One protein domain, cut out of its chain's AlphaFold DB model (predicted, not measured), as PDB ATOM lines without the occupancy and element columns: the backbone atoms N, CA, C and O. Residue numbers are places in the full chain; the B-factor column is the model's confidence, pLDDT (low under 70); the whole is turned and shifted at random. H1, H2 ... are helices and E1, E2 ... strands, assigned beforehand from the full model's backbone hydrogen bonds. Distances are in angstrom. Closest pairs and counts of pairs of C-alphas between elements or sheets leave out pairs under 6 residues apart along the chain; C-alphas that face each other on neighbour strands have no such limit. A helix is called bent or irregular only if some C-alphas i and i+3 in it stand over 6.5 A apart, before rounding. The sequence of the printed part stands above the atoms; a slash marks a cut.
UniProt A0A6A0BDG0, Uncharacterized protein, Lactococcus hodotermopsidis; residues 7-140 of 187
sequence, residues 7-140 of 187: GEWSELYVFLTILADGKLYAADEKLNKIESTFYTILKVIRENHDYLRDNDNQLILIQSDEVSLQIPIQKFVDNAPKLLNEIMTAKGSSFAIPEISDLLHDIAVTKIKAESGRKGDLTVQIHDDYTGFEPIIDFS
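This is residues 7 to 140 of the 187 residues of an uncharacterized protein of Lactococcus hodotermopsidis (UniProt A0A6A0BDG0). A strongly twisted sheet of seven strands curls round one helix, H1, which lies in the core, and a second helix, H2, packs side by side with H1 and runs opposite ways; the short helix H3 is near H2, away from H1. The long, bent strand E2 ties the sheet together, with E1 and E3 beside different parts of it on one side and E6, followed by E7, on the other. The printed part has 134 residues with three named helices and seven named strands, in the order H1 E1 E2 E3 E4 E5 H2 H3 E6 E7, and the class is mixed, helices and strands. The sheet is branched, and its neighbour pairs are antiparallel. The whole is compact, with a radius of gyration of the C-alphas of 15.0 A and spans of 43 by 43 by 32 A.

H1 takes residues 7 to 21, 20.6 A from first to last C-alpha, and begins at C-alpha 7 at (-31.966, 35.583, 25.612). E1 is residues 23 to 27, and E2 is residues 33 to 46, 25.0 A long, with a bend of 109 degrees at residue 36. E3, residues 49 to 54, measures 15.4 A; E4 is residues 59 to 63 and E5 residues 68 to 72. H2, residues 73 to 89, measures 25.3 A and starts at C-alpha 73 at (-27.970, 59.251, 27.538); it is irregular, but only just, with C-alphas 78 and 81 6.6 A apart. H3, residues 98 to 106, measures 14.0 A and is irregular, with C-alphas 99 and 102 7.2 A apart. E6 is residues 122 to 127, 15.8 A long, and E7, residues 136 to 139, ends at C-alpha 139 at (-42.213, 43.261, 31.765).

H1 is on the branched sheet, which curls round it; its closest C-alphas to E2 are those of Ile 18 and Ile 41, 7.1 A apart. E1 to E5 form a meander, each strand the antiparallel neighbour of the one before. In the hairpin of E1 and E2, N 24 and O 39 are within hydrogen-bond range at 2.9 A. In the hairpin of E2 and E3, N 51 and O 44 are 2.8 A apart. The hairpin of E3 and E4 has N 52 and O 61 at 2.8 A, and that of E4 and E5 has N 60 and O 71 at 2.7 A. E6 lies on the other side of E2 from E1 and E3, with N 125 and O 43 at 2.8 A. E6 and E7 are a hairpin too, with N 139 and O 122 at 2.8 A. E1, E5 and E7 are edge strands. H2 touches H1 at a shallow tilt of 29 degrees, opposite ways, the closest C-alphas being those of Ala 20 and Val 77, 4.9 A apart. H2 only grazes the sheet, with its residues 73 to 76. H3 is close to H2 but not clearly touching, with C-alphas of Leu 83 and Ile 100 closest at 7.3 A. H3 is not on the sheet, and it is apart from H1. O i to N i+4 pairs are within hydrogen-bond range in 10 of 11 cases in H1, 11 of 13 in H2 and 3 of 5 in H3.

The two C-alphas farthest apart, those of Gly 92 and Gly 132, are 44.7 A from each other. The printed part has no cut. The link from H3 to E6, residues 107 to 121, is long, and those from H2 to H3 and from E6 to E7 are short but not tight. The mean pLDDT of the printed part is 91.1, and residues 114 to 120, within the long link, are under 70.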
ATOM      1  N   GLY A   7     -30.832  35.049  24.853       89.44
ATOM      2  CA  GLY A   7     -31.966  35.583  25.612       89.44
ATOM      3  C   GLY A   7     -31.502  36.488  26.750       89.44
ATOM      4  O   GLY A   7     -31.907  37.643  26.807       89.44
ATOM      5  N   GLU A   8     -30.559  36.009  27.561       90.44
ATOM      6  CA  GLU A   8     -29.965  36.774  28.668       90.44
ATOM      7  C   GLU A   8     -29.265  38.050  28.170       90.44
ATOM      8  O   GLU A   8     -29.415  39.121  28.756       90.44
ATOM      9  N   TRP A   9     -28.544  37.979  27.046       93.81
ATOM     10  CA  TRP A   9     -27.977  39.178  26.425       93.81
ATOM     11  C   TRP A   9     -29.043  40.128  25.862       93.81
ATOM     12  O   TRP A   9     -28.850  41.343  25.872       93.81
ATOM     13  N   SER A  10     -30.173  39.597  25.388       93.00
ATOM     14  CA  SER A  10     -31.275  40.410  24.864       93.00
ATOM     15  C   SER A  10     -31.988  41.189  25.966       93.00
ATOM     16  O   SER A  10     -32.416  42.309  25.719       93.00
ATOM     17  N   GLU A  11     -32.090  40.639  27.179       92.62
ATOM     18  CA  GLU A  11     -32.606  41.375  28.342       92.62
ATOM     19  C   GLU A  11     -31.753  42.615  28.633       92.62
ATOM     20  O   GLU A  11     -32.281  43.715  28.799       92.62
ATOM     21  N   LEU A  12     -30.424  42.457  28.623       94.31
ATOM     22  CA  LEU A  12     -29.500  43.579  28.777       94.31
ATOM     23  C   LEU A  12     -29.611  44.574  27.616       94.31
ATOM     24  O   LEU A  12     -29.587  45.780  27.843       94.31
ATOM     25  N   TYR A  13     -29.754  44.088  26.380       95.56
ATOM     26  CA  TYR A  13     -29.968  44.949  25.220       95.56
ATOM     27  C   TYR A  13     -31.223  45.811  25.375       95.56
ATOM     28  O   TYR A  13     -31.126  47.027  25.258       95.56
ATOM     29  N   VAL A  14     -32.367  45.216  25.730       95.06
ATOM     30  CA  VAL A  14     -33.609  45.965  25.972       95.06
ATOM     31  C   VAL A  14     -33.413  46.997  27.079       95.06
ATOM     32  O   VAL A  14     -33.815  48.143  26.906       95.06
ATOM     33  N   PHE A  15     -32.749  46.627  28.178       95.56
ATOM     34  CA  PHE A  15     -32.413  47.555  29.260       95.56
ATOM     35  C   PHE A  15     -31.615  48.780  28.773       95.56
ATOM     36  O   PHE A  15     -31.928  49.903  29.159       95.56
ATOM     37  N   LEU A  16     -30.618  48.595  27.902       96.75
ATOM     38  CA  LEU A  16     -29.867  49.720  27.333       96.75
ATOM     39  C   LEU A  16     -30.717  50.539  26.351       96.75
ATOM     40  O   LEU A  16     -30.680  51.768  26.394       96.75
ATOM     41  N   THR A  17     -31.494  49.878  25.492       96.56
ATOM     42  CA  THR A  17     -32.321  50.531  24.468       96.56
ATOM     43  C   THR A  17     -33.402  51.415  25.078       96.56
ATOM     44  O   THR A  17     -33.558  52.551  24.650       96.56
ATOM     45  N   ILE A  18     -34.118  50.960  26.109       96.00
ATOM     46  CA  ILE A  18     -35.169  51.783  26.735       96.00
ATOM     47  C   ILE A  18     -34.598  53.018  27.444       96.00
ATOM     48  O   ILE A  18     -35.255  54.056  27.475       96.00
ATOM     49  N   LEU A  19     -33.379  52.932  27.993       97.31
ATOM     50  CA  LEU A  19     -32.694  54.075  28.602       97.31
ATOM     51  C   LEU A  19     -32.203  55.060  27.534       97.31
ATOM     52  O   LEU A  19     -32.315  56.273  27.724       97.31
ATOM     53  N   ALA A  20     -31.726  54.550  26.396       97.44
ATOM     54  CA  ALA A  20     -31.374  55.361  25.236       97.44
ATOM     55  C   ALA A  20     -32.605  56.099  24.677       97.44
ATOM     56  O   ALA A  20     -32.657  57.332  24.681       97.44
ATOM     57  N   ASP A  21     -33.629  55.347  24.276       96.06
ATOM     58  CA  ASP A  21     -34.793  55.856  23.548       96.06
ATOM     59  C   ASP A  21     -35.766  56.625  24.448       96.06
ATOM     60  O   ASP A  21     -36.472  57.524  23.989       96.06
ATOM     61  N   GLY A  22     -35.839  56.265  25.733       95.94
ATOM     62  CA  GLY A  22     -36.821  56.807  26.674       95.94
ATOM     63  C   GLY A  22     -38.256  56.384  26.390       95.94
ATOM     64  O   GLY A  22     -39.184  56.988  26.924       95.94
ATOM     65  N   LYS A  23     -38.450  55.378  25.535       94.31
ATOM     66  CA  LYS A  23     -39.761  54.902  25.096       94.31
ATOM     67  C   LYS A  23     -39.795  53.385  25.039       94.31
ATOM     68  O   LYS A  23     -38.821  52.749  24.642       94.31
ATOM     69  N   LEU A  24     -40.952  52.820  25.361       92.69
ATOM     70  CA  LEU A  24     -41.261  51.413  25.136       92.69
ATOM     71  C   LEU A  24     -42.508  51.313  24.261       92.69
ATOM     72  O   LEU A  24     -43.605  51.645  24.697       92.69
ATOM     73  N   TYR A  25     -42.331  50.883  23.016       92.25
ATOM     74  CA  TYR A  25     -43.409  50.836  22.032       92.25
ATOM     75  C   TYR A  25     -44.255  49.573  22.163       92.25
ATOM     76  O   TYR A  25     -43.739  48.490  22.442       92.25
ATOM     77  N   ALA A  26     -45.551  49.712  21.895       90.62
ATOM     78  CA  ALA A  26     -46.436  48.576  21.690       90.62
ATOM     79  C   ALA A  26     -46.150  47.899  20.338       90.62
ATOM     80  O   ALA A  26     -45.559  48.492  19.430       90.62
ATOM     81  N   ALA A  27     -46.604  46.654  20.203       89.56
ATOM     82  CA  ALA A  27     -46.508  45.886  18.970       89.56
ATOM     83  C   ALA A  27     -47.877  45.334  18.553       89.56
ATOM     84  O   ALA A  27     -48.737  45.090  19.401       89.56
ATOM     85  N   ASP A  28     -48.072  45.152  17.248       90.06
ATOM     86  CA  ASP A  28     -49.262  44.512  16.688       90.06
ATOM     87  C   ASP A  28     -49.210  42.975  16.818       90.06
ATOM     88  O   ASP A  28     -48.240  42.389  17.305       90.06
ATOM     89  N   GLU A  29     -50.259  42.297  16.347       88.69
ATOM     90  CA  GLU A  29     -50.357  40.826  16.345       88.69
ATOM     91  C   GLU A  29     -49.228  40.123  15.561       88.69
ATOM     92  O   GLU A  29     -48.984  38.932  15.749       88.69
ATOM     93  N   LYS A  30     -48.533  40.855  14.680       88.88
ATOM     94  CA  LYS A  30     -47.420  40.380  13.849       88.88
ATOM     95  C   LYS A  30     -46.062  40.802  14.412       88.88
ATOM     96  O   LYS A  30     -45.052  40.604  13.739       88.88
ATOM     97  N   LEU A  31     -46.030  41.338  15.637       85.00
ATOM     98  CA  LEU A  31     -44.844  41.848  16.326       85.00
ATOM     99  C   LEU A  31     -44.209  43.077  15.652       85.00
ATOM    100  O   LEU A  31     -43.057  43.408  15.938       85.00
ATOM    101  N   ASN A  32     -44.943  43.781  14.785       90.06
ATOM    102  CA  ASN A  32     -44.480  45.054  14.247       90.06
ATOM    103  C   ASN A  32     -44.718  46.162  15.269       90.06
ATOM    104  O   ASN A  32     -45.772  46.236  15.899       90.06
ATOM    105  N   LYS A  33     -43.745  47.062  15.383       91.44
ATOM    106  CA  LYS A  33     -43.818  48.247  16.235       91.44
ATOM    107  C   LYS A  33     -44.968  49.168  15.812       91.44
ATOM    108  O   LYS A  33     -45.088  49.515  14.639       91.44
ATOM    109  N   ILE A  34     -45.764  49.623  16.778       92.69
ATOM    110  CA  ILE A  34     -46.811  50.631  16.579       92.69
ATOM    111  C   ILE A  34     -46.243  51.996  16.978       92.69
ATOM    112  O   ILE A  34     -46.197  52.342  18.154       92.69
ATOM    113  N   GLU A  35     -45.811  52.792  15.998       90.44
ATOM    114  CA  GLU A  35     -45.131  54.079  16.240       90.44
ATOM    115  C   GLU A  35     -45.959  55.085  17.060       90.44
ATOM    116  O   GLU A  35     -45.403  55.897  17.794       90.44
ATOM    117  N   SER A  36     -47.288  55.023  16.960       89.00
ATOM    118  CA  SER A  36     -48.202  55.920  17.677       89.00
ATOM    119  C   SER A  36     -48.466  55.519  19.129       89.00
ATOM    120  O   SER A  36     -49.114  56.273  19.847       89.00
ATOM    121  N   THR A  37     -48.033  54.331  19.559       90.25
ATOM    122  CA  THR A  37     -48.362  53.790  20.882       90.25
ATOM    123  C   THR A  37     -47.090  53.374  21.600       90.25
ATOM    124  O   THR A  37     -46.459  52.374  21.258       90.25
ATOM    125  N   PHE A  38     -46.722  54.142  22.617       92.06
ATOM    126  CA  PHE A  38     -45.581  53.856  23.471       92.06
ATOM    127  C   PHE A  38     -45.849  54.326  24.896       92.06
ATOM    128  O   PHE A  38     -46.674  55.203  25.127       92.06
ATOM    129  N   TYR A  39     -45.112  53.747  25.833       92.25
ATOM    130  CA  TYR A  39     -44.963  54.273  27.178       92.25
ATOM    131  C   TYR A  39     -43.710  55.133  27.250       92.25
ATOM    132  O   TYR A  39     -42.651  54.730  26.756       92.25
ATOM    133  N   THR A  40     -43.816  56.297  27.884       94.94
ATOM    134  CA  THR A  40     -42.652  57.129  28.190       94.94
ATOM    135  C   THR A  40     -41.935  56.551  29.407       94.94
ATOM    136  O   THR A  40     -42.563  56.220  30.407       94.94
ATOM    137  N   ILE A  41     -40.617  56.391  29.324       96.38
ATOM    138  CA  ILE A  41     -39.806  55.763  30.371       96.38
ATOM    139  C   ILE A  41     -39.279  56.837  31.315       96.38
ATOM    140  O   ILE A  41     -38.469  57.672  30.909       96.38
ATOM    141  N   LEU A  42     -39.710  56.787  32.576       96.69
ATOM    142  CA  LEU A  42     -39.224  57.681  33.630       96.69
ATOM    143  C   LEU A  42     -38.042  57.067  34.373       96.69
ATOM    144  O   LEU A  42     -37.047  57.736  34.648       96.69
ATOM    145  N   LYS A  43     -38.150  55.778  34.704       96.06
ATOM    146  CA  LYS A  43     -37.172  55.089  35.542       96.06
ATOM    147  C   LYS A  43     -37.134  53.602  35.247       96.06
ATOM    148  O   LYS A  43     -38.183  52.975  35.131       96.06
ATOM    149  N   VAL A  44     -35.944  53.017  35.212       95.88
ATOM    150  CA  VAL A  44     -35.770  51.559  35.205       95.88
ATOM    151  C   VAL A  44     -35.253  51.113  36.566       95.88
ATOM    152  O   VAL A  44     -34.291  51.680  37.070       95.88
ATOM    153  N   ILE A  45     -35.889  50.112  37.165       93.31
ATOM    154  CA  ILE A  45     -35.549  49.596  38.494       93.31
ATOM    155  C   ILE A  45     -34.839  48.260  38.307       93.31
ATOM    156  O   ILE A  45     -35.395  47.311  37.745       93.31
ATOM    157  N   ARG A  46     -33.589  48.167  38.761       89.44
ATOM    158  CA  ARG A  46     -32.782  46.961  38.581       89.44
ATOM    159  C   ARG A  46     -31.863  46.732  39.773       89.44
ATOM    160  O   ARG A  46     -30.957  47.509  40.039       89.44
ATOM    161  N   GLU A  47     -32.035  45.577  40.416       85.88
ATOM    162  CA  GLU A  47     -31.294  45.237  41.643       85.88
ATOM    163  C   GLU A  47     -31.571  46.281  42.721       85.88
ATOM    164  O   GLU A  47     -32.737  46.499  43.034       85.88
ATOM    165  N   ASN A  48     -30.526  46.905  43.254       86.50
ATOM    166  CA  ASN A  48     -30.626  47.968  44.247       86.50
ATOM    167  C   ASN A  48     -30.398  49.349  43.612       86.50
ATOM    168  O   ASN A  48     -30.075  50.293  44.325       86.50
ATOM    169  N   HIS A  49     -30.495  49.448  42.282       91.75
ATOM    170  CA  HIS A  49     -30.260  50.677  41.537       91.75
ATOM    171  C   HIS A  49     -31.513  51.112  40.781       91.75
ATOM    172  O   HIS A  49     -32.135  50.339  40.043       91.75
ATOM    173  N   ASP A  50     -31.807  52.395  40.916       94.88
ATOM    174  CA  ASP A  50     -32.792  53.120  40.137       94.88
ATOM    175  C   ASP A  50     -32.069  53.908  39.041       94.88
ATOM    176  O   ASP A  50     -31.149  54.675  39.313       94.88
ATOM    177  N   TYR A  51     -32.491  53.724  37.792       96.94
ATOM    178  CA  TYR A  51     -31.961  54.408  36.612       96.94
ATOM    179  C   TYR A  51     -32.994  55.428  36.143       96.94
ATOM    180  O   TYR A  51     -33.879  55.097  35.350       96.94
ATOM    181  N   LEU A  52     -32.923  56.647  36.672       97.31
ATOM    182  CA  LEU A  52     -33.860  57.722  36.363       97.31
ATOM    183  C   LEU A  52     -33.426  58.435  35.089       97.31
ATOM    184  O   LEU A  52     -32.255  58.780  34.930       97.31
ATOM    185  N   ARG A  53     -34.374  58.682  34.193       97.00
ATOM    186  CA  ARG A  53     -34.115  59.355  32.929       97.00
ATOM    187  C   ARG A  53     -34.412  60.846  33.051       97.00
ATOM    188  O   ARG A  53     -35.562  61.246  33.181       97.00
ATOM    189  N   ASP A  54     -33.367  61.658  32.966       96.19
ATOM    190  CA  ASP A  54     -33.434  63.116  32.965       96.19
ATOM    191  C   ASP A  54     -33.300  63.625  31.524       96.19
ATOM    192  O   ASP A  54     -32.207  63.740  30.957       96.19
ATOM    193  N   ASN A  55     -34.454  63.882  30.910       93.19
ATOM    194  CA  ASN A  55     -34.542  64.396  29.547       93.19
ATOM    195  C   ASN A  55     -33.988  65.812  29.404       93.19
ATOM    196  O   ASN A  55     -33.430  66.133  28.357       93.19
ATOM    197  N   ASP A  56     -34.135  66.657  30.418       94.75
ATOM    198  CA  ASP A  56     -33.770  68.067  30.311       94.75
ATOM    199  C   ASP A  56     -32.249  68.218  30.279       94.75
ATOM    200  O   ASP A  56     -31.704  68.961  29.464       94.75
ATOM    201  N   ASN A  57     -31.555  67.431  31.103       96.88
ATOM    202  CA  ASN A  57     -30.095  67.435  31.169       96.88
ATOM    203  C   ASN A  57     -29.434  66.388  30.259       96.88
ATOM    204  O   ASN A  57     -28.208  66.357  30.156       96.88
ATOM    205  N   GLN A  58     -30.221  65.546  29.579       97.50
ATOM    206  CA  GLN A  58     -29.749  64.434  28.743       97.50
ATOM    207  C   GLN A  58     -28.897  63.409  29.520       97.50
ATOM    208  O   GLN A  58     -27.880  62.901  29.030       97.50
ATOM    209  N   LEU A  59     -29.332  63.079  30.740       98.06
ATOM    210  CA  LEU A  59     -28.631  62.192  31.670       98.06
ATOM    211  C   LEU A  59     -29.500  61.003  32.100       98.06
ATOM    212  O   LEU A  59     -30.724  61.074  32.154       98.06
ATOM    213  N   ILE A  60     -28.837  59.913  32.469       98.25
ATOM    214  CA  ILE A  60     -29.367  58.856  33.322       98.25
ATOM    215  C   ILE A  60     -28.736  59.027  34.701       98.25
ATOM    216  O   ILE A  60     -27.511  58.959  34.845       98.25
ATOM    217  N   LEU A  61     -29.574  59.256  35.707       97.38
ATOM    218  CA  LEU A  61     -29.173  59.332  37.105       97.38
ATOM    219  C   LEU A  61     -29.305  57.934  37.705       97.38
ATOM    220  O   LEU A  61     -30.403  57.383  37.753       97.38
ATOM    221  N   ILE A  62     -28.189  57.355  38.135       96.38
ATOM    222  CA  ILE A  62     -28.158  56.019  38.733       96.38
ATOM    223  C   ILE A  62     -28.055  56.197  40.238       96.38
ATOM    224  O   ILE A  62     -27.048  56.720  40.719       96.38
ATOM    225  N   GLN A  63     -29.094  55.789  40.955       94.25
ATOM    226  CA  GLN A  63     -29.240  56.007  42.389       94.25
ATOM    227  C   GLN A  63     -29.359  54.678  43.136       94.25
ATOM    228  O   GLN A  63     -30.138  53.808  42.754       94.25
ATOM    229  N   SER A  64     -28.604  54.543  44.219       89.94
ATOM    230  CA  SER A  64     -28.787  53.560  45.287       89.94
ATOM    231  C   SER A  64     -28.439  54.212  46.627       89.94
ATOM    232  O   SER A  64     -28.059  55.383  46.665       89.94
ATOM    233  N   ASP A  65     -28.527  53.464  47.727       82.44
ATOM    234  CA  ASP A  65     -28.143  53.966  49.055       82.44
ATOM    235  C   ASP A  65     -26.669  54.421  49.124       82.44
ATOM    236  O   ASP A  65     -26.314  55.269  49.942       82.44
ATOM    237  N   GLU A  66     -25.805  53.880  48.257       78.38
ATOM    238  CA  GLU A  66     -24.354  54.115  48.273       78.38
ATOM    239  C   GLU A  66     -23.827  54.802  47.003       78.38
ATOM    240  O   GLU A  66     -22.722  55.349  47.003       78.38
ATOM    241  N   VAL A  67     -24.591  54.774  45.905       76.75
ATOM    242  CA  VAL A  67     -24.133  55.189  44.575       76.75
ATOM    243  C   VAL A  67     -25.036  56.280  44.017       76.75
ATOM    244  O   VAL A  67     -26.250  56.126  43.940       76.75
ATOM    245  N   SER A  68     -24.423  57.372  43.561       90.50
ATOM    246  CA  SER A  68     -25.084  58.417  42.778       90.50
ATOM    247  C   SER A  68     -24.210  58.758  41.574       90.50
ATOM    248  O   SER A  68     -23.246  59.515  41.697       90.50
ATOM    249  N   LEU A  69     -24.534  58.192  40.411       95.88
ATOM    250  CA  LEU A  69     -23.824  58.436  39.149       95.88
ATOM    251  C   LEU A  69     -24.693  59.243  38.188       95.88
ATOM    252  O   LEU A  69     -25.917  59.138  38.199       95.88
ATOM    253  N   GLN A  70     -24.040  60.009  37.319       97.19
ATOM    254  CA  GLN A  70     -24.686  60.718  36.221       97.19
ATOM    255  C   GLN A  70     -24.029  60.294  34.917       97.19
ATOM    256  O   GLN A  70     -22.839  60.535  34.706       97.19
ATOM    257  N   ILE A  71     -24.796  59.638  34.055       98.00
ATOM    258  CA  ILE A  71     -24.291  59.068  32.810       98.00
ATOM    259  C   ILE A  71     -25.029  59.712  31.637       98.00
ATOM    260  O   ILE A  71     -26.254  59.678  31.620       98.00
ATOM    261  N   PRO A  72     -24.337  60.266  30.626       98.19
ATOM    262  CA  PRO A  72     -25.006  60.802  29.445       98.19
ATOM    263  C   PRO A  72     -25.865  59.750  28.742       98.19
ATOM    264  O   PRO A  72     -25.393  58.637  28.497       98.19
ATOM    265  N   ILE A  73     -27.083  60.122  28.335       98.25
ATOM    266  CA  ILE A  73     -27.970  59.251  27.538       98.25
ATOM    267  C   ILE A  73     -27.253  58.769  26.269       98.25
ATOM    268  O   ILE A  73     -27.384  57.607  25.885       98.25
ATOM    269  N   GLN A  74     -26.403  59.618  25.679       98.00
ATOM    270  CA  GLN A  74     -25.595  59.279  24.506       98.00
ATOM    271  C   GLN A  74     -24.762  58.002  24.700       98.00
ATOM    272  O   GLN A  74     -24.594  57.224  23.765       98.00
ATOM    273  N   LYS A  75     -24.300  57.719  25.926       97.88
ATOM    274  CA  LYS A  75     -23.551  56.493  26.217       97.88
ATOM    275  C   LYS A  75     -24.397  55.237  25.995       97.88
ATOM    276  O   LYS A  75     -23.866  54.219  25.563       97.88
ATOM    277  N   PHE A  76     -25.700  55.298  26.251       97.88
ATOM    278  CA  PHE A  76     -26.628  54.198  25.978       97.88
ATOM    279  C   PHE A  76     -26.939  54.110  24.480       97.88
ATOM    280  O   PHE A  76     -26.864  53.019  23.914       97.88
ATOM    281  N   VAL A  77     -27.182  55.256  23.833       97.88
ATOM    282  CA  VAL A  77     -27.419  55.368  22.378       97.88
ATOM    283  C   VAL A  77     -26.270  54.753  21.572       97.88
ATOM    284  O   VAL A  77     -26.508  54.002  20.632       97.88
ATOM    285  N   ASP A  78     -25.022  55.002  21.973       97.25
ATOM    286  CA  ASP A  78     -23.844  54.515  21.250       97.25
ATOM    287  C   ASP A  78     -23.570  53.023  21.468       97.25
ATOM    288  O   ASP A  78     -22.942  52.378  20.624       97.25
ATOM    289  N   ASN A  79     -23.973  52.469  22.614       97.50
ATOM    290  CA  ASN A  79     -23.597  51.110  23.005       97.50
ATOM    291  C   ASN A  79     -24.702  50.071  22.797       97.50
ATOM    292  O   ASN A  79     -24.372  48.912  22.542       97.50
ATOM    293  N   ALA A  80     -25.984  50.446  22.836       97.19
ATOM    294  CA  ALA A  80     -27.071  49.498  22.585       97.19
ATOM    295  C   ALA A  80     -26.981  48.848  21.181       97.19
ATOM    296  O   ALA A  80     -27.043  47.616  21.102       97.19
ATOM    297  N   PRO A  81     -26.725  49.591  20.079       96.75
ATOM    298  CA  PRO A  81     -26.574  48.992  18.750       96.75
ATOM    299  C   PRO A  81     -25.334  48.098  18.628       96.75
ATOM    300  O   PRO A  81     -25.371  47.079  17.936       96.75
ATOM    301  N   LYS A  82     -24.241  48.445  19.321       97.00
ATOM    302  CA  LYS A  82     -23.025  47.618  19.360       97.00
ATOM    303  C   LYS A  82     -23.313  46.281  20.032       97.00
ATOM    304  O   LYS A  82     -23.010  45.240  19.459       97.00
ATOM    305  N   LEU A  83     -23.969  46.308  21.195       96.88
ATOM    306  CA  LEU A  83     -24.374  45.095  21.897       96.88
ATOM    307  C   LEU A  83     -25.294  44.228  21.024       96.88
ATOM    308  O   LEU A  83     -25.088  43.019  20.946       96.88
ATOM    309  N   LEU A  84     -26.265  44.827  20.326       96.44
ATOM    310  CA  LEU A  84     -27.127  44.091  19.396       96.44
ATOM    311  C   LEU A  84     -26.319  43.372  18.309       96.44
ATOM    312  O   LEU A  84     -26.548  42.189  18.055       96.44
ATOM    313  N   ASN A  85     -25.365  44.067  17.688       95.88
ATOM    314  CA  ASN A  85     -24.519  43.488  16.650       95.88
ATOM    315  C   ASN A  85     -23.703  42.290  17.171       95.88
ATOM    316  O   ASN A  85     -23.654  41.244  16.519       95.88
ATOM    317  N   GLU A  86     -23.126  42.404  18.366       95.69
ATOM    318  CA  GLU A  86     -22.413  41.298  19.016       95.69
ATOM    319  C   GLU A  86     -23.344  40.105  19.289       95.69
ATOM    320  O   GLU A  86     -23.009  38.962  18.977       95.69
ATOM    321  N   ILE A  87     -24.569  40.343  19.776       95.19
ATOM    322  CA  ILE A  87     -25.568  39.279  19.995       95.19
ATOM    323  C   ILE A  87     -25.936  38.574  18.685       95.19
ATOM    324  O   ILE A  87     -26.091  37.347  18.651       95.19
ATOM    325  N   MET A  88     -26.115  39.335  17.604       93.44
ATOM    326  CA  MET A  88     -26.513  38.802  16.302       93.44
ATOM    327  C   MET A  88     -25.408  37.952  15.670       93.44
ATOM    328  O   MET A  88     -25.698  36.878  15.138       93.44
ATOM    329  N   THR A  89     -24.156  38.402  15.763       93.69
ATOM    330  CA  THR A  89     -22.996  37.754  15.131       93.69
ATOM    331  C   THR A  89     -22.395  36.620  15.965       93.69
ATOM    332  O   THR A  89     -21.728  35.736  15.415       93.69
ATOM    333  N   ALA A  90     -22.667  36.591  17.273       92.50
ATOM    334  CA  ALA A  90     -22.184  35.554  18.167       92.50
ATOM    335  C   ALA A  90     -22.669  34.146  17.788       92.50
ATOM    336  O   ALA A  90     -23.819  33.912  17.398       92.50
ATOM    337  N   LYS A  91     -21.766  33.176  17.970       88.75
ATOM    338  CA  LYS A  91     -21.986  31.752  17.694       88.75
ATOM    339  C   LYS A  91     -22.025  30.939  18.986       88.75
ATOM    340  O   LYS A  91     -21.337  31.249  19.956       88.75
ATOM    341  N   GLY A  92     -22.765  29.833  18.946       88.19
ATOM    342  CA  GLY A  92     -22.918  28.910  20.070       88.19
ATOM    343  C   GLY A  92     -24.109  29.239  20.971       88.19
ATOM    344  O   GLY A  92     -24.774  30.261  20.819       88.19
ATOM    345  N   SER A  93     -24.396  28.334  21.908       86.88
ATOM    346  CA  SER A  93     -25.517  28.463  22.849       86.88
ATOM    347  C   SER A  93     -25.252  29.463  23.980       86.88
ATOM    348  O   SER A  93     -26.196  29.989  24.561       86.88
ATOM    349  N   SER A  94     -23.980  29.741  24.288       92.44
ATOM    350  CA  SER A  94     -23.561  30.774  25.240       92.44
ATOM    351  C   SER A  94     -22.205  31.373  24.863       92.44
ATOM    352  O   SER A  94     -21.316  30.674  24.367       92.44
ATOM    353  N   PHE A  95     -22.038  32.670  25.109       94.81
ATOM    354  CA  PHE A  95     -20.854  33.445  24.729       94.81
ATOM    355  C   PHE A  95     -20.654  34.645  25.663       94.81
ATOM    356  O   PHE A  95     -21.548  35.009  26.429       94.81
ATOM    357  N   ALA A  96     -19.453  35.219  25.639       95.12
ATOM    358  CA  ALA A  96     -19.108  36.436  26.369       95.12
ATOM    359  C   ALA A  96     -18.922  37.584  25.370       95.12
ATOM    360  O   ALA A  96     -18.487  37.322  24.251       95.12
ATOM    361  N   ILE A  97     -19.202  38.817  25.797       94.88
ATOM    362  CA  ILE A  97     -18.975  40.050  25.028       94.88
ATOM    363  C   ILE A  97     -18.085  40.965  25.887       94.88
ATOM    364  O   ILE A  97     -18.604  41.846  26.575       94.88
ATOM    365  N   PRO A  98     -16.769  40.702  25.996       93.56
ATOM    366  CA  PRO A  98     -15.881  41.457  26.885       93.56
ATOM    367  C   PRO A  98     -15.918  42.974  26.667       93.56
ATOM    368  O   PRO A  98     -15.749  43.719  27.630       93.56
ATOM    369  N   GLU A  99     -16.196  43.413  25.442       91.69
ATOM    370  CA  GLU A  99     -16.241  44.802  24.983       91.69
ATOM    371  C   GLU A  99     -17.265  45.657  25.744       91.69
ATOM    372  O   GLU A  99     -17.114  46.872  25.817       91.69
ATOM    373  N   ILE A 100     -18.294  45.043  26.341       93.06
ATOM    374  CA  ILE A 100     -19.319  45.764  27.112       93.06
ATOM    375  C   ILE A 100     -18.963  45.898  28.603       93.06
ATOM    376  O   ILE A 100     -19.689  46.553  29.344       93.06
ATOM    377  N   SER A 101     -17.867  45.284  29.070       92.50
ATOM    378  CA  SER A 101     -17.528  45.229  30.506       92.50
ATOM    379  C   SER A 101     -17.372  46.617  31.125       92.50
ATOM    380  O   SER A 101     -17.911  46.857  32.204       92.50
ATOM    381  N   ASP A 102     -16.689  47.525  30.424       93.25
ATOM    382  CA  ASP A 102     -16.455  48.892  30.894       93.25
ATOM    383  C   ASP A 102     -17.775  49.655  31.009       93.25
ATOM    384  O   ASP A 102     -18.045  50.278  32.032       93.25
ATOM    385  N   LEU A 103     -18.664  49.510  30.015       95.06
ATOM    386  CA  LEU A 103     -19.998  50.096  30.091       95.06
ATOM    387  C   LEU A 103     -20.745  49.597  31.325       95.06
ATOM    388  O   LEU A 103     -21.294  50.419  32.047       95.06
ATOM    389  N   LEU A 104     -20.779  48.279  31.560       94.19
ATOM    390  CA  LEU A 104     -21.507  47.698  32.692       94.19
ATOM    391  C   LEU A 104     -20.979  48.209  34.031       94.19
ATOM    392  O   LEU A 104     -21.778  48.507  34.917       94.19
ATOM    393  N   HIS A 105     -19.659  48.349  34.155       93.31
ATOM    394  CA  HIS A 105     -19.041  48.948  35.330       93.31
ATOM    395  C   HIS A 105     -19.482  50.404  35.515       93.31
ATOM    396  O   HIS A 105     -19.964  50.766  36.587       93.31
ATOM    397  N   ASP A 106     -19.405  51.204  34.450       94.62
ATOM    398  CA  ASP A 106     -19.741  52.627  34.475       94.62
ATOM    399  C   ASP A 106     -21.212  52.900  34.815       94.62
ATOM    400  O   ASP A 106     -21.537  53.973  35.318       94.62
ATOM    401  N   ILE A 107     -22.108  51.946  34.536       94.69
ATOM    402  CA  ILE A 107     -23.544  52.055  34.834       94.69
ATOM    403  C   ILE A 107     -23.978  51.205  36.039       94.69
ATOM    404  O   ILE A 107     -25.163  50.904  36.193       94.69
ATOM    405  N   ALA A 108     -23.032  50.791  36.887       92.94
ATOM    406  CA  ALA A 108     -23.282  50.016  38.104       92.94
ATOM    407  C   ALA A 108     -24.071  48.701  37.891       92.94
ATOM    408  O   ALA A 108     -24.763  48.218  38.786       92.94
ATOM    409  N   VAL A 109     -23.956  48.077  36.712       91.38
ATOM    410  CA  VAL A 109     -24.558  46.764  36.436       91.38
ATOM    411  C   VAL A 109     -23.593  45.662  36.857       91.38
ATOM    412  O   VAL A 109     -22.578  45.411  36.210       91.38
ATOM    413  N   THR A 110     -23.939  44.951  37.932       86.38
ATOM    414  CA  THR A 110     -23.095  43.871  38.475       86.38
ATOM    415  C   THR A 110     -23.457  42.488  37.932       86.38
ATOM    416  O   THR A 110     -22.586  41.623  37.783       86.38
ATOM    417  N   LYS A 111     -24.732  42.268  37.585       86.69
ATOM    418  CA  LYS A 111     -25.229  41.017  36.998       86.69
ATOM    419  C   LYS A 111     -25.997  41.302  35.714       86.69
ATOM    420  O   LYS A 111     -26.832  42.201  35.649       86.69
ATOM    421  N   ILE A 112     -25.747  40.486  34.691       85.19
ATOM    422  CA  ILE A 112     -26.473  40.545  33.409       85.19
ATOM    423  C   ILE A 112     -27.880  39.968  33.548       85.19
ATOM    424  O   ILE A 112     -28.833  40.511  32.998       85.19
ATOM    425  N   LYS A 113     -28.023  38.913  34.348       77.56
ATOM    426  CA  LYS A 113     -29.307  38.278  34.628       77.56
ATOM    427  C   LYS A 113     -29.918  38.843  35.906       77.56
ATOM    428  O   LYS A 113     -29.207  38.968  36.904       77.56
ATOM    429  N   ALA A 114     -31.222  39.116  35.883       62.62
ATOM    430  CA  ALA A 114     -31.981  39.403  37.096       62.62
ATOM    431  C   ALA A 114     -31.932  38.216  38.082       62.62
ATOM    432  O   ALA A 114     -31.758  37.056  37.695       62.62
ATOM    433  N   GLU A 115     -32.064  38.492  39.379       64.50
ATOM    434  CA  GLU A 115     -32.120  37.431  40.387       64.50
ATOM    435  C   GLU A 115     -33.380  36.578  40.215       64.50
ATOM    436  O   GLU A 115     -34.463  37.093  39.939       64.50
ATOM    437  N   SER A 116     -33.252  35.268  40.436       53.97
ATOM    438  CA  SER A 116     -34.284  34.244  40.205       53.97
ATOM    439  C   SER A 116     -35.540  34.347  41.093       53.97
ATOM    440  O   SER A 116     -36.319  33.402  41.138       53.97
ATOM    441  N   GLY A 117     -35.729  35.459  41.809       51.81
ATOM    442  CA  GLY A 117     -36.883  35.740  42.670       51.81
ATOM    443  C   GLY A 117     -37.744  36.931  42.231       51.81
ATOM    444  O   GLY A 117     -38.778  37.170  42.850       51.81
ATOM    445  N   ARG A 118     -37.357  37.683  41.189       60.91
ATOM    446  CA  ARG A 118     -38.202  38.756  40.635       60.91
ATOM    447  C   ARG A 118     -39.212  38.211  39.629       60.91
ATOM    448  O   ARG A 118     -38.959  37.224  38.945       60.91
ATOM    449  N   LYS A 119     -40.378  38.862  39.574       62.16
ATOM    450  CA  LYS A 119     -41.530  38.432  38.768       62.16
ATOM    451  C   LYS A 119     -41.380  38.772  37.278       62.16
ATOM    452  O   LYS A 119     -41.982  38.089  36.454       62.16
ATOM    453  N   GLY A 120     -40.584  39.790  36.946       63.91
ATOM    454  CA  GLY A 120     -40.312  40.233  35.578       63.91
ATOM    455  C   GLY A 120     -38.819  40.342  35.270       63.91
ATOM    456  O   GLY A 120     -37.987  40.431  36.174       63.91
ATOM    457  N   ASP A 121     -38.506  40.357  33.975       80.94
ATOM    458  CA  ASP A 121     -37.146  40.496  33.435       80.94
ATOM    459  C   ASP A 121     -36.698  41.973  33.451       80.94
ATOM    460  O   ASP A 121     -35.505  42.286  33.514       80.94
ATOM    461  N   LEU A 122     -37.672  42.892  33.433       87.75
ATOM    462  CA  LEU A 122     -37.489  44.336  33.415       87.75
ATOM    463  C   LEU A 122     -38.593  45.021  34.238       87.75
ATOM    464  O   LEU A 122     -39.768  44.838  33.945       87.75
ATOM    465  N   THR A 123     -38.226  45.858  35.206       93.12
ATOM    466  CA  THR A 123     -39.172  46.658  36.003       93.12
ATOM    467  C   THR A 123     -38.999  48.133  35.657       93.12
ATOM    468  O   THR A 123     -37.884  48.654  35.719       93.12
ATOM    469  N   VAL A 124     -40.081  48.815  35.280       94.81
ATOM    470  CA  VAL A 124     -40.028  50.196  34.775       94.81
ATOM    471  C   VAL A 124     -41.128  51.037  35.402       94.81
ATOM    472  O   VAL A 124     -42.277  50.607  35.450       94.81
ATOM    473  N   GLN A 125     -40.793  52.250  35.834       96.62
ATOM    474  CA  GLN A 125     -41.777  53.304  36.048       96.62
ATOM    475  C   GLN A 125     -41.971  54.063  34.739       96.62
ATOM    476  O   GLN A 125     -41.016  54.609  34.172       96.62
ATOM    477  N   ILE A 126     -43.206  54.076  34.260       95.94
ATOM    478  CA  ILE A 126     -43.579  54.743  33.016       95.94
ATOM    479  C   ILE A 126     -44.381  56.008  33.305       95.94
ATOM    480  O   ILE A 126     -44.884  56.161  34.409       95.94
ATOM    481  N   HIS A 127     -44.531  56.873  32.309       93.81
ATOM    482  CA  HIS A 127     -45.610  57.850  32.232       93.81
ATOM    483  C   HIS A 127     -46.582  57.381  31.145       93.81
ATOM    484  O   HIS A 127     -46.184  57.191  29.990       93.81
ATOM    485  N   ASP A 128     -47.829  57.119  31.529       87.69
ATOM    486  CA  ASP A 128     -48.902  56.768  30.603       87.69
ATOM    487  C   ASP A 128     -49.567  58.048  30.087       87.69
ATOM    488  O   ASP A 128     -50.378  58.661  30.781       87.69
ATOM    489  N   ASP A 129     -49.245  58.424  28.848       82.81
ATOM    490  CA  ASP A 129     -49.744  59.646  28.205       82.81
ATOM    491  C   ASP A 129     -51.286  59.687  28.086       82.81
ATOM    492  O   ASP A 129     -51.864  60.764  27.930       82.81
ATOM    493  N   TYR A 130     -51.978  58.541  28.162       83.25
ATOM    494  CA  TYR A 130     -53.441  58.485  28.070       83.25
ATOM    495  C   TYR A 130     -54.130  58.742  29.408       83.25
ATOM    496  O   TYR A 130     -55.203  59.346  29.443       83.25
ATOM    497  N   THR A 131     -53.551  58.249  30.503       87.31
ATOM    498  CA  THR A 131     -54.174  58.309  31.833       87.31
ATOM    499  C   THR A 131     -53.515  59.322  32.766       87.31
ATOM    500  O   THR A 131     -54.109  59.694  33.778       87.31
ATOM    501  N   GLY A 132     -52.306  59.783  32.432       88.56
ATOM    502  CA  GLY A 132     -51.457  60.623  33.276       88.56
ATOM    503  C   GLY A 132     -50.880  59.891  34.492       88.56
ATOM    504  O   GLY A 132     -50.247  60.524  35.335       88.56
ATOM    505  N   PHE A 133     -51.116  58.580  34.626       92.00
ATOM    506  CA  PHE A 133     -50.569  57.795  35.725       92.00
ATOM    507  C   PHE A 133     -49.110  57.427  35.477       92.00
ATOM    508  O   PHE A 133     -48.677  57.227  34.341       92.00
ATOM    509  N   GLU A 134     -48.381  57.242  36.577       96.19
ATOM    510  CA  GLU A 134     -46.974  56.842  36.550       96.19
ATOM    511  C   GLU A 134     -46.729  55.490  37.237       96.19
ATOM    512  O   GLU A 134     -46.031  55.420  38.257       96.19
ATOM    513  N   PRO A 135     -47.357  54.400  36.756       95.81
ATOM    514  CA  PRO A 135     -47.260  53.102  37.401       95.81
ATOM    515  C   PRO A 135     -45.863  52.487  37.247       95.81
ATOM    516  O   PRO A 135     -45.152  52.715  36.267       95.81
ATOM    517  N   ILE A 136     -45.517  51.625  38.204       95.56
ATOM    518  CA  ILE A 136     -44.396  50.690  38.092       95.56
ATOM    519  C   ILE A 136     -44.931  49.377  37.515       95.56
ATOM    520  O   ILE A 136     -45.861  48.789  38.071       95.56
ATOM    521  N   ILE A 137     -44.350  48.926  36.406       92.50
ATOM    522  CA  ILE A 137     -44.784  47.747  35.653       92.50
ATOM    523  C   ILE A 137     -43.608  46.787  35.464       92.50
ATOM    524  O   ILE A 137     -42.502  47.196  35.104       92.50
ATOM    525  N   ASP A 138     -43.875  45.498  35.671       91.44
ATOM    526  CA  ASP A 138     -42.961  44.405  35.349       91.44
ATOM    527  C   ASP A 138     -43.236  43.876  33.936       91.44
ATOM    528  O   ASP A 138     -44.352  43.463  33.615       91.44
ATOM    529  N   PHE A 139     -42.198  43.830  33.106       88.81
ATOM    530  CA  PHE A 139     -42.213  43.261  31.765       88.81
ATOM    531  C   PHE A 139     -41.425  41.953  31.719       88.81
ATOM    532  O   PHE A 139     -40.350  41.818  32.309       88.81
ATOM    533  N   SER A 140     -41.942  40.994  30.955       88.25
ATOM    534  CA  SER A 140     -41.182  39.823  30.524       88.25
ATOM    535  C   SER A 140     -40.643  40.045  29.116       88.25
ATOM    536  O   SER A 140     -41.374  40.470  28.224       88.25
TER     537      SER A 140